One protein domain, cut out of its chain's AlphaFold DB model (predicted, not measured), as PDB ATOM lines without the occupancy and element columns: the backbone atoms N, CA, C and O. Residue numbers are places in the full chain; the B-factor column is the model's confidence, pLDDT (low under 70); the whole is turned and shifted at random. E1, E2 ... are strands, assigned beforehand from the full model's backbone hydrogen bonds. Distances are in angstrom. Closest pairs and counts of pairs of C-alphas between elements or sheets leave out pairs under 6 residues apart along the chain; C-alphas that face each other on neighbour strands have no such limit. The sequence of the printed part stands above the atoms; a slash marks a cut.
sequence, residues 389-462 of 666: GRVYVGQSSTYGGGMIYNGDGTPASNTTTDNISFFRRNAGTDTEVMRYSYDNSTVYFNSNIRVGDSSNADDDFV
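AT A GLANCE: This is residues 389 to 462 of the 666 residues of an uncharacterized protein of bacterium (UniProt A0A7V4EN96). The model shows one twisted sheet of five strands side by side, each folding back beside the one before, and a long tail that leaves the sheet after E5, where residues 453 to 458 stick out. The tail adds to the length of an otherwise simple wall of strands, and the long link of residues 407 to 418 makes a loop between E2 and E3. The printed part has 74 residues, with no named helix and five named strands, E1 to E5 in chain order; the sheet's order is E1, E2, E3, E4, E5, antiparallel throughout. The class is all strand, though under half of the residues, 36 of 74, are in named elements. The whole is loose, with a radius of gyration of the C-alphas of 14.1 A, and flat, spanning 43 by 33 by 14 A.

IN THESE COORDINATES: E1, residues 389 to 394, begins with C-alpha 389 at (7.511, -7.790, 33.942) and is 16.7 A long. E2, residues 400 to 406, is 18.3 A long, and E3, residues 419 to 426, 21.0 A. E4, residues 429 to 437, is the longest at 22.5 A and bends by 67 degrees at residue 434. E5, residues 440 to 445, is 14.4 A long and ends with C-alpha 445 at (9.725, -27.713, 37.802).

HOW THE PARTS SIT: The strands form a meander, each the antiparallel neighbour of the one before, and each successive pair is a hairpin. E1 and E2 stand at 175 degrees, with N 391 and O 403 2.8 A apart. Between E2 and E3, at 153 degrees, N 404 and O 421 are 2.9 A apart. Between E3 and E4, at 159 degrees, N 422 and O 434 are 2.8 A apart. Between E4 and E5, at 147 degrees, N 444 and O 435 are 2.8 A apart. The edge strands E1 and E5 are apart.

THE WHOLE: The C-alphas farthest apart, of Asp 408 and Asn 456, are 42.8 A apart. The printed part has no cut. The link from E2 to E3 is long; the other three are tight. Residues 451 to 462 have pLDDT under 70.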
ATOM      1  N   GLY A 389       8.596  -7.674  34.917       93.19
ATOM      2  CA  GLY A 389       7.511  -7.790  33.942       93.19
ATOM      3  C   GLY A 389       6.540  -8.897  34.335       93.19
ATOM      4  O   GLY A 389       6.979  -9.979  34.715       93.19
ATOM      5  N   ARG A 390       5.223  -8.664  34.266       93.12
ATOM      6  CA  ARG A 390       4.208  -9.660  34.650       93.12
ATOM      7  C   ARG A 390       3.036  -9.681  33.675       93.12
ATOM      8  O   ARG A 390       2.428  -8.650  33.417       93.12
ATOM      9  N   VAL A 391       2.647 -10.882  33.258       95.75
ATOM     10  CA  VAL A 391       1.368 -11.172  32.600       95.75
ATOM     11  C   VAL A 391       0.538 -12.028  33.549       95.75
ATOM     12  O   VAL A 391       0.990 -13.086  33.986       95.75
ATOM     13  N   TYR A 392      -0.665 -11.570  33.898       95.44
ATOM     14  CA  TYR A 392      -1.577 -12.273  34.802       95.44
ATOM     15  C   TYR A 392      -2.855 -12.685  34.076       95.44
ATOM     16  O   TYR A 392      -3.461 -11.883  33.372       95.44
ATOM     17  N   VAL A 393      -3.288 -13.920  34.307       96.31
ATOM     18  CA  VAL A 393      -4.536 -14.488  33.804       96.31
ATOM     19  C   VAL A 393      -5.265 -15.121  34.981       96.31
ATOM     20  O   VAL A 393      -4.724 -15.981  35.677       96.31
ATOM     21  N   GLY A 394      -6.501 -14.712  35.240       95.56
ATOM     22  CA  GLY A 394      -7.244 -15.243  36.375       95.56
ATOM     23  C   GLY A 394      -8.704 -14.844  36.390       95.56
ATOM     24  O   GLY A 394      -9.103 -13.879  35.748       95.56
ATOM     25  N   GLN A 395      -9.491 -15.576  37.177       95.69
ATOM     26  CA  GLN A 395     -10.902 -15.254  37.416       95.69
ATOM     27  C   GLN A 395     -11.080 -13.984  38.264       95.69
ATOM     28  O   GLN A 395     -12.155 -13.400  38.301       95.69
ATOM     29  N   SER A 396     -10.056 -13.607  39.033       95.75
ATOM     30  CA  SER A 396     -10.088 -12.484  39.977       95.75
ATOM     31  C   SER A 396      -8.668 -12.095  40.379       95.75
ATOM     32  O   SER A 396      -7.708 -12.769  40.005       95.75
ATOM     33  N   SER A 397      -8.516 -11.075  41.223       92.69
ATOM     34  CA  SER A 397      -7.230 -10.730  41.836       92.69
ATOM     35  C   SER A 397      -6.695 -11.796  42.805       92.69
ATOM     36  O   SER A 397      -5.504 -11.775  43.118       92.69
ATOM     37  N   THR A 398      -7.524 -12.743  43.263       96.69
ATOM     38  CA  THR A 398      -7.159 -13.759  44.267       96.69
ATOM     39  C   THR A 398      -6.962 -15.163  43.704       96.69
ATOM     40  O   THR A 398      -6.424 -16.016  44.407       96.69
ATOM     41  N   TYR A 399      -7.373 -15.424  42.464       97.69
ATOM     42  CA  TYR A 399      -7.307 -16.748  41.845       97.69
ATOM     43  C   TYR A 399      -6.967 -16.632  40.362       97.69
ATOM     44  O   TYR A 399      -7.657 -15.921  39.622       97.69
ATOM     45  N   GLY A 400      -5.936 -17.355  39.932       97.44
ATOM     46  CA  GLY A 400      -5.405 -17.278  38.575       97.44
ATOM     47  C   GLY A 400      -3.974 -17.793  38.499       97.44
ATOM     48  O   GLY A 400      -3.616 -18.758  39.171       97.44
ATOM     49  N   GLY A 401      -3.146 -17.126  37.710       96.56
ATOM     50  CA  GLY A 401      -1.734 -17.425  37.523       96.56
ATOM     51  C   GLY A 401      -1.152 -16.575  36.404       96.56
ATOM     52  O   GLY A 401      -1.767 -15.602  35.971       96.56
ATOM     53  N   GLY A 402       0.033 -16.928  35.928       96.06
ATOM     54  CA  GLY A 402       0.612 -16.255  34.779       96.06
ATOM     55  C   GLY A 402       2.111 -16.434  34.658       96.06
ATOM     56  O   GLY A 402       2.684 -17.402  35.163       96.06
ATOM     57  N   MET A 403       2.722 -15.471  33.980       96.12
ATOM     58  CA  MET A 403       4.150 -15.412  33.694       96.12
ATOM     59  C   MET A 403       4.741 -14.152  34.312       96.12
ATOM     60  O   MET A 403       4.119 -13.087  34.300       96.12
ATOM     61  N   ILE A 404       5.942 -14.267  34.863       94.75
ATOM     62  CA  ILE A 404       6.665 -13.149  35.457       94.75
ATOM     63  C   ILE A 404       8.160 -13.288  35.187       94.75
ATOM     64  O   ILE A 404       8.715 -14.379  35.298       94.75
ATOM     65  N   TYR A 405       8.802 -12.177  34.850       94.25
ATOM     66  CA  TYR A 405      10.248 -12.025  34.903       94.25
ATOM     67  C   TYR A 405      10.575 -11.067  36.042       94.25
ATOM     68  O   TYR A 405      10.115  -9.928  36.014       94.25
ATOM     69  N   ASN A 406      11.327 -11.521  37.041       88.81
ATOM     70  CA  ASN A 406      11.725 -10.712  38.195       88.81
ATOM     71  C   ASN A 406      13.229 -10.429  38.113       88.81
ATOM     72  O   ASN A 406      14.004 -11.301  38.483       88.81
ATOM     73  N   GLY A 407      13.647  -9.263  37.615       88.50
ATOM     74  CA  GLY A 407      15.070  -8.961  37.406       88.50
ATOM     75  C   GLY A 407      15.865  -8.857  38.709       88.50
ATOM     76  O   GLY A 407      16.757  -9.655  38.961       88.50
ATOM     77  N   ASP A 408      15.525  -7.899  39.568       85.19
ATOM     78  CA  ASP A 408      16.335  -7.541  40.742       85.19
ATOM     79  C   ASP A 408      15.694  -7.890  42.099       85.19
ATOM     80  O   ASP A 408      16.200  -7.508  43.157       85.19
ATOM     81  N   GLY A 409      14.574  -8.612  42.096       83.25
ATOM     82  CA  GLY A 409      13.809  -8.870  43.314       83.25
ATOM     83  C   GLY A 409      12.901  -7.710  43.719       83.25
ATOM     84  O   GLY A 409      12.309  -7.768  44.800       83.25
ATOM     85  N   THR A 410      12.787  -6.665  42.893       84.00
ATOM     86  CA  THR A 410      11.953  -5.491  43.142       84.00
ATOM     87  C   THR A 410      10.955  -5.225  41.993       84.00
ATOM     88  O   THR A 410      11.315  -5.160  40.816       84.00
ATOM     89  N   PRO A 411       9.654  -5.057  42.301       83.88
ATOM     90  CA  PRO A 411       9.015  -5.316  43.592       83.88
ATOM     91  C   PRO A 411       9.169  -6.780  44.032       83.88
ATOM     92  O   PRO A 411       9.245  -7.684  43.204       83.88
ATOM     93  N   ALA A 412       9.185  -7.006  45.350       82.00
ATOM     94  CA  ALA A 412       9.304  -8.347  45.915       82.00
ATOM     95  C   ALA A 412       8.222  -9.278  45.344       82.00
ATOM     96  O   ALA A 412       7.028  -8.968  45.387       82.00
ATOM     97  N   SER A 413       8.643 -10.429  44.827       83.56
ATOM     98  CA  SER A 413       7.764 -11.486  44.334       83.56
ATOM     99  C   SER A 413       8.098 -12.816  45.010       83.56
ATOM    100  O   SER A 413       9.189 -13.012  45.542       83.56
ATOM    101  N   ASN A 414       7.163 -13.766  44.955       85.25
ATOM    102  CA  ASN A 414       7.401 -15.153  45.369       85.25
ATOM    103  C   ASN A 414       8.066 -15.978  44.247       85.25
ATOM    104  O   ASN A 414       7.815 -17.180  44.144       85.25
ATOM    105  N   THR A 415       8.834 -15.330  43.366       88.44
ATOM    106  CA  THR A 415       9.539 -15.982  42.257       88.44
ATOM    107  C   THR A 415      11.028 -15.702  42.324       88.44
ATOM    108  O   THR A 415      11.460 -14.667  42.834       88.44
ATOM    109  N   THR A 416      11.804 -16.627  41.782       89.31
ATOM    110  CA  THR A 416      13.261 -16.536  41.726       89.31
ATOM    111  C   THR A 416      13.682 -15.349  40.849       89.31
ATOM    112  O   THR A 416      13.027 -15.048  39.846       89.31
ATOM    113  N   THR A 417      14.732 -14.633  41.256       92.19
ATOM    114  CA  THR A 417      15.286 -13.485  40.519       92.19
ATOM    115  C   THR A 417      16.017 -13.932  39.257       92.19
ATOM    116  O   THR A 417      16.586 -15.018  39.242       92.19
ATOM    117  N   ASP A 418      16.034 -13.091  38.224       92.00
ATOM    118  CA  ASP A 418      16.634 -13.351  36.910       92.00
ATOM    119  C   ASP A 418      16.068 -14.593  36.189       92.00
ATOM    120  O   ASP A 418      16.688 -15.208  35.317       92.00
ATOM    121  N   ASN A 419      14.829 -14.959  36.523       92.75
ATOM    122  CA  ASN A 419      14.137 -16.097  35.941       92.75
ATOM    123  C   ASN A 419      12.837 -15.689  35.248       92.75
ATOM    124  O   ASN A 419      12.020 -14.955  35.810       92.75
ATOM    125  N   ILE A 420      12.586 -16.283  34.076       94.44
ATOM    126  CA  ILE A 420      11.223 -16.393  33.551       94.44
ATOM    127  C   ILE A 420      10.531 -17.479  34.369       94.44
ATOM    128  O   ILE A 420      10.956 -18.634  34.377       94.44
ATOM    129  N   SER A 421       9.476 -17.085  35.071       94.88
ATOM    130  CA  SER A 421       8.774 -17.914  36.040       94.88
ATOM    131  C   SER A 421       7.293 -18.004  35.695       94.88
ATOM    132  O   SER A 421       6.630 -16.995  35.447       94.88
ATOM    133  N   PHE A 422       6.756 -19.217  35.722       95.69
ATOM    134  CA  PHE A 422       5.326 -19.484  35.657       95.69
ATOM    135  C   PHE A 422       4.817 -19.707  37.073       95.69
ATOM    136  O   PHE A 422       5.408 -20.461  37.854       95.69
ATOM    137  N   PHE A 423       3.707 -19.064  37.416       95.12
ATOM    138  CA  PHE A 423       3.134 -19.143  38.752       95.12
ATOM    139  C   PHE A 423       1.633 -19.395  38.703       95.12
ATOM    140  O   PHE A 423       0.932 -18.978  37.781       95.12
ATOM    141  N   ARG A 424       1.126 -20.041  39.751       95.44
ATOM    142  CA  ARG A 424      -0.307 -20.101  40.054       95.44
ATOM    143  C   ARG A 424      -0.617 -19.193  41.235       95.44
ATOM    144  O   ARG A 424       0.191 -19.087  42.156       95.44
ATOM    145  N   ARG A 425      -1.807 -18.600  41.240       95.94
ATOM    146  CA  ARG A 425      -2.353 -17.827  42.353       95.94
ATOM    147  C   ARG A 425      -3.527 -18.563  42.979       95.94
ATOM    148  O   ARG A 425      -4.529 -18.817  42.314       95.94
ATOM    149  N   ASN A 426      -3.426 -18.845  44.273       96.19
ATOM    150  CA  ASN A 426      -4.521 -19.396  45.066       96.19
ATOM    151  C   ASN A 426      -4.733 -18.546  46.319       96.19
ATOM    152  O   ASN A 426      -3.789 -18.335  47.078       96.19
ATOM    153  N   ALA A 427      -5.960 -18.061  46.523       95.44
ATOM    154  CA  ALA A 427      -6.322 -17.198  47.649       95.44
ATOM    155  C   ALA A 427      -5.345 -16.015  47.853       95.44
ATOM    156  O   ALA A 427      -4.918 -15.719  48.965       95.44
ATOM    157  N   GLY A 428      -4.949 -15.361  46.755       93.44
ATOM    158  CA  GLY A 428      -4.045 -14.204  46.757       93.44
ATOM    159  C   GLY A 428      -2.552 -14.534  46.859       93.44
ATOM    160  O   GLY A 428      -1.735 -13.630  46.723       93.44
ATOM    161  N   THR A 429      -2.179 -15.802  47.051       94.12
ATOM    162  CA  THR A 429      -0.774 -16.218  47.165       94.12
ATOM    163  C   THR A 429      -0.254 -16.757  45.837       94.12
ATOM    164  O   THR A 429      -0.808 -17.725  45.312       94.12
ATOM    165  N   ASP A 430       0.822 -16.156  45.325       94.25
ATOM    166  CA  ASP A 430       1.550 -16.640  44.146       94.25
ATOM    167  C   ASP A 430       2.520 -17.761  44.542       94.25
ATOM    168  O   ASP A 430       3.250 -17.642  45.528       94.25
ATOM    169  N   THR A 431       2.529 -18.853  43.778       94.25
ATOM    170  CA  THR A 431       3.458 -19.984  43.920       94.25
ATOM    171  C   THR A 431       4.091 -20.288  42.566       94.25
ATOM    172  O   THR A 431       3.367 -20.594  41.616       94.25
ATOM    173  N   GLU A 432       5.419 -20.215  42.479       94.12
ATOM    174  CA  GLU A 432       6.196 -20.586  41.292       94.12
ATOM    175  C   GLU A 432       6.115 -22.101  41.046       94.12
ATOM    176  O   GLU A 432       6.440 -22.892  41.931       94.12
ATOM    177  N   VAL A 433       5.678 -22.506  39.854       93.75
ATOM    178  CA  VAL A 433       5.514 -23.923  39.473       93.75
ATOM    179  C   VAL A 433       6.571 -24.391  38.473       93.75
ATOM    180  O   VAL A 433       6.904 -25.574  38.448       93.75
ATOM    181  N   MET A 434       7.116 -23.471  37.679       93.44
ATOM    182  CA  MET A 434       8.129 -23.735  36.659       93.44
ATOM    183  C   MET A 434       8.962 -22.472  36.435       93.44
ATOM    184  O   MET A 434       8.404 -21.374  36.430       93.44
ATOM    185  N   ARG A 435      10.269 -22.616  36.205       94.81
ATOM    186  CA  ARG A 435      11.147 -21.495  35.841       94.81
ATOM    187  C   ARG A 435      12.351 -21.912  35.004       94.81
ATOM    188  O   ARG A 435      12.743 -23.076  34.999       94.81
ATOM    189  N   TYR A 436      12.985 -20.937  34.368       95.31
ATOM    190  CA  TYR A 436      14.308 -21.057  33.750       95.31
ATOM    191  C   TYR A 436      15.016 -19.700  33.772       95.31
ATOM    192  O   TYR A 436      14.376 -18.660  33.939       95.31
ATOM    193  N   SER A 437      16.349 -19.707  33.746       94.00
ATOM    194  CA  SER A 437      17.156 -18.478  33.837       94.00
ATOM    195  C   SER A 437      17.254 -17.802  32.477       94.00
ATOM    196  O   SER A 437      17.209 -18.486  31.454       94.00
ATOM    197  N   TYR A 438      17.433 -16.481  32.441       91.19
ATOM    198  CA  TYR A 438      17.669 -15.772  31.175       91.19
ATOM    199  C   TYR A 438      18.952 -16.238  30.458       91.19
ATOM    200  O   TYR A 438      19.048 -16.144  29.237       91.19
ATOM    201  N   ASP A 439      19.928 -16.750  31.213       93.94
ATOM    202  CA  ASP A 439      21.256 -17.159  30.749       93.94
ATOM    203  C   ASP A 439      21.468 -18.683  30.725       93.94
ATOM    204  O   ASP A 439      22.581 -19.155  30.487       93.94
ATOM    205  N   ASN A 440      20.419 -19.475  30.967       94.19
ATOM    206  CA  ASN A 440      20.529 -20.928  31.050       94.19
ATOM    207  C   ASN A 440      19.295 -21.620  30.456       94.19
ATOM    208  O   ASN A 440      18.164 -21.338  30.836       94.19
ATOM    209  N   SER A 441      19.522 -22.597  29.579       93.12
ATOM    210  CA  SER A 441      18.465 -23.402  28.951       93.12
ATOM    211  C   SER A 441      17.848 -24.472  29.870       93.12
ATOM    212  O   SER A 441      16.965 -25.209  29.438       93.12
ATOM    213  N   THR A 442      18.300 -24.590  31.121       91.50
ATOM    214  CA  THR A 442      17.762 -25.550  32.100       91.50
ATOM    215  C   THR A 442      16.419 -25.082  32.660       91.50
ATOM    216  O   THR A 442      16.318 -23.985  33.211       91.50
ATOM    217  N   VAL A 443      15.406 -25.950  32.583       92.06
ATOM    218  CA  VAL A 443      14.074 -25.727  33.163       92.06
ATOM    219  C   VAL A 443      13.943 -26.462  34.494       92.06
ATOM    220  O   VAL A 443      14.205 -27.660  34.578       92.06
ATOM    221  N   TYR A 444      13.481 -25.754  35.522       90.38
ATOM    222  CA  TYR A 444      13.146 -26.310  36.830       90.38
ATOM    223  C   TYR A 444      11.629 -26.375  36.990       90.38
ATOM    224  O   TYR A 444      10.945 -25.365  36.822       90.38
ATOM    225  N   PHE A 445      11.109 -27.542  37.366       89.88
ATOM    226  CA  PHE A 445       9.725 -27.713  37.802       89.88
ATOM    227  C   PHE A 445       9.705 -27.805  39.328       89.88
ATOM    228  O   PHE A 445      10.267 -28.729  39.906       89.88
ATOM    229  N   ASN A 446       9.051 -26.852  39.993       87.75
ATOM    230  CA  ASN A 446       8.968 -26.799  41.461       87.75
ATOM    231  C   ASN A 446       7.747 -27.570  42.000       87.75
ATOM    232  O   ASN A 446       7.297 -27.368  43.129       87.75
ATOM    233  N   SER A 447       7.110 -28.377  41.155       75.56
ATOM    234  CA  SER A 447       5.897 -29.134  41.451       75.56
ATOM    235  C   SER A 447       5.829 -30.365  40.553       75.56
ATOM    236  O   SER A 447       6.530 -30.454  39.548       75.56
ATOM    237  N   ASN A 448       4.963 -31.306  40.920       74.62
ATOM    238  CA  ASN A 448       4.765 -32.554  40.191       74.62
ATOM    239  C   ASN A 448       4.353 -32.295  38.732       74.62
ATOM    240  O   ASN A 448       3.381 -31.581  38.479       74.62
ATOM    241  N   ILE A 449       5.052 -32.937  37.796       77.19
ATOM    242  CA  ILE A 449       4.677 -32.976  36.382       77.19
ATOM    243  C   ILE A 449       3.748 -34.172  36.185       77.19
ATOM    244  O   ILE A 449       4.077 -35.287  36.585       77.19
ATOM    245  N   ARG A 450       2.585 -33.944  35.579       70.12
ATOM    246  CA  ARG A 450       1.679 -35.012  35.139       70.12
ATOM    247  C   ARG A 450       1.613 -35.005  33.621       70.12
ATOM    248  O   ARG A 450       1.503 -33.932  33.028       70.12
ATOM    249  N   VAL A 451       1.684 -36.182  33.011       68.75
ATOM    250  CA  VAL A 451       1.601 -36.370  31.559       68.75
ATOM    251  C   VAL A 451       0.372 -37.240  31.283       68.75
ATOM    252  O   VAL A 451       0.468 -38.456  31.331       68.75
ATOM    253  N   GLY A 452      -0.790 -36.625  31.049       60.47
ATOM    254  CA  GLY A 452      -2.061 -37.349  30.900       60.47
ATOM    255  C   GLY A 452      -3.290 -36.443  31.009       60.47
ATOM    256  O   GLY A 452      -3.161 -35.249  31.299       60.47
ATOM    257  N   ASP A 453      -4.479 -36.996  30.747       53.47
ATOM    258  CA  ASP A 453      -5.744 -36.344  31.099       53.47
ATOM    259  C   ASP A 453      -6.127 -36.705  32.539       53.47
ATOM    260  O   ASP A 453      -5.831 -37.784  33.036       53.47
ATOM    261  N   SER A 454      -6.776 -35.789  33.250       54.00
ATOM    262  CA  SER A 454      -7.055 -35.922  34.682       54.00
ATOM    263  C   SER A 454      -8.114 -36.980  35.039       54.00
ATOM    264  O   SER A 454      -8.726 -36.860  36.104       54.00
ATOM    265  N   SER A 455      -8.432 -37.935  34.154       55.19
ATOM    266  CA  SER A 455      -9.623 -38.780  34.286       55.19
ATOM    267  C   SER A 455      -9.400 -40.273  34.502       55.19
ATOM    268  O   SER A 455     -10.386 -40.940  34.802       55.19
ATOM    269  N   ASN A 456      -8.178 -40.812  34.484       46.38
ATOM    270  CA  ASN A 456      -7.961 -42.231  34.794       46.38
ATOM    271  C   ASN A 456      -6.752 -42.445  35.709       46.38
ATOM    272  O   ASN A 456      -5.806 -41.669  35.708       46.38
ATOM    273  N   ALA A 457      -6.810 -43.498  36.519       48.00
ATOM    274  CA  ALA A 457      -5.809 -43.882  37.513       48.00
ATOM    275  C   ALA A 457      -4.494 -44.424  36.905       48.00
ATOM    276  O   ALA A 457      -3.777 -45.146  37.588       48.00
ATOM    277  N   ASP A 458      -4.187 -44.050  35.661       50.16
ATOM    278  CA  ASP A 458      -3.128 -44.626  34.826       50.16
ATOM    279  C   ASP A 458      -2.141 -43.530  34.355       50.16
ATOM    280  O   ASP A 458      -1.699 -43.521  33.207       50.16
ATOM    281  N   ASP A 459      -1.825 -42.555  35.215       52.22
ATOM    282  CA  ASP A 459      -0.855 -41.501  34.889       52.22
ATOM    283  C   ASP A 459       0.563 -41.956  35.278       52.22
ATOM    284  O   ASP A 459       0.972 -41.846  36.438       52.22
ATOM    285  N   ASP A 460       1.335 -42.439  34.298       54.47
ATOM    286  CA  ASP A 460       2.762 -42.744  34.452       54.47
ATOM    287  C   ASP A 460       3.520 -41.497  34.960       54.47
ATOM    288  O   ASP A 460       3.643 -40.471  34.280       54.47
ATOM    289  N   PHE A 461       4.020 -41.571  36.195       61.53
ATOM    290  CA  PHE A 461       4.613 -40.446  36.911       61.53
ATOM    291  C   PHE A 461       6.142 -40.425  36.767       61.53
ATOM    292  O   PHE A 461       6.839 -41.389  37.077       61.53
ATOM    293  N   VAL A 462       6.705 -39.292  36.341       60.34
ATOM    294  CA  VAL A 462       8.157 -39.064  36.389       60.34
ATOM    295  C   VAL A 462       8.459 -38.182  37.598       60.34
ATOM    296  O   VAL A 462       8.219 -36.975  37.577       60.34
TER     297      VAL A 462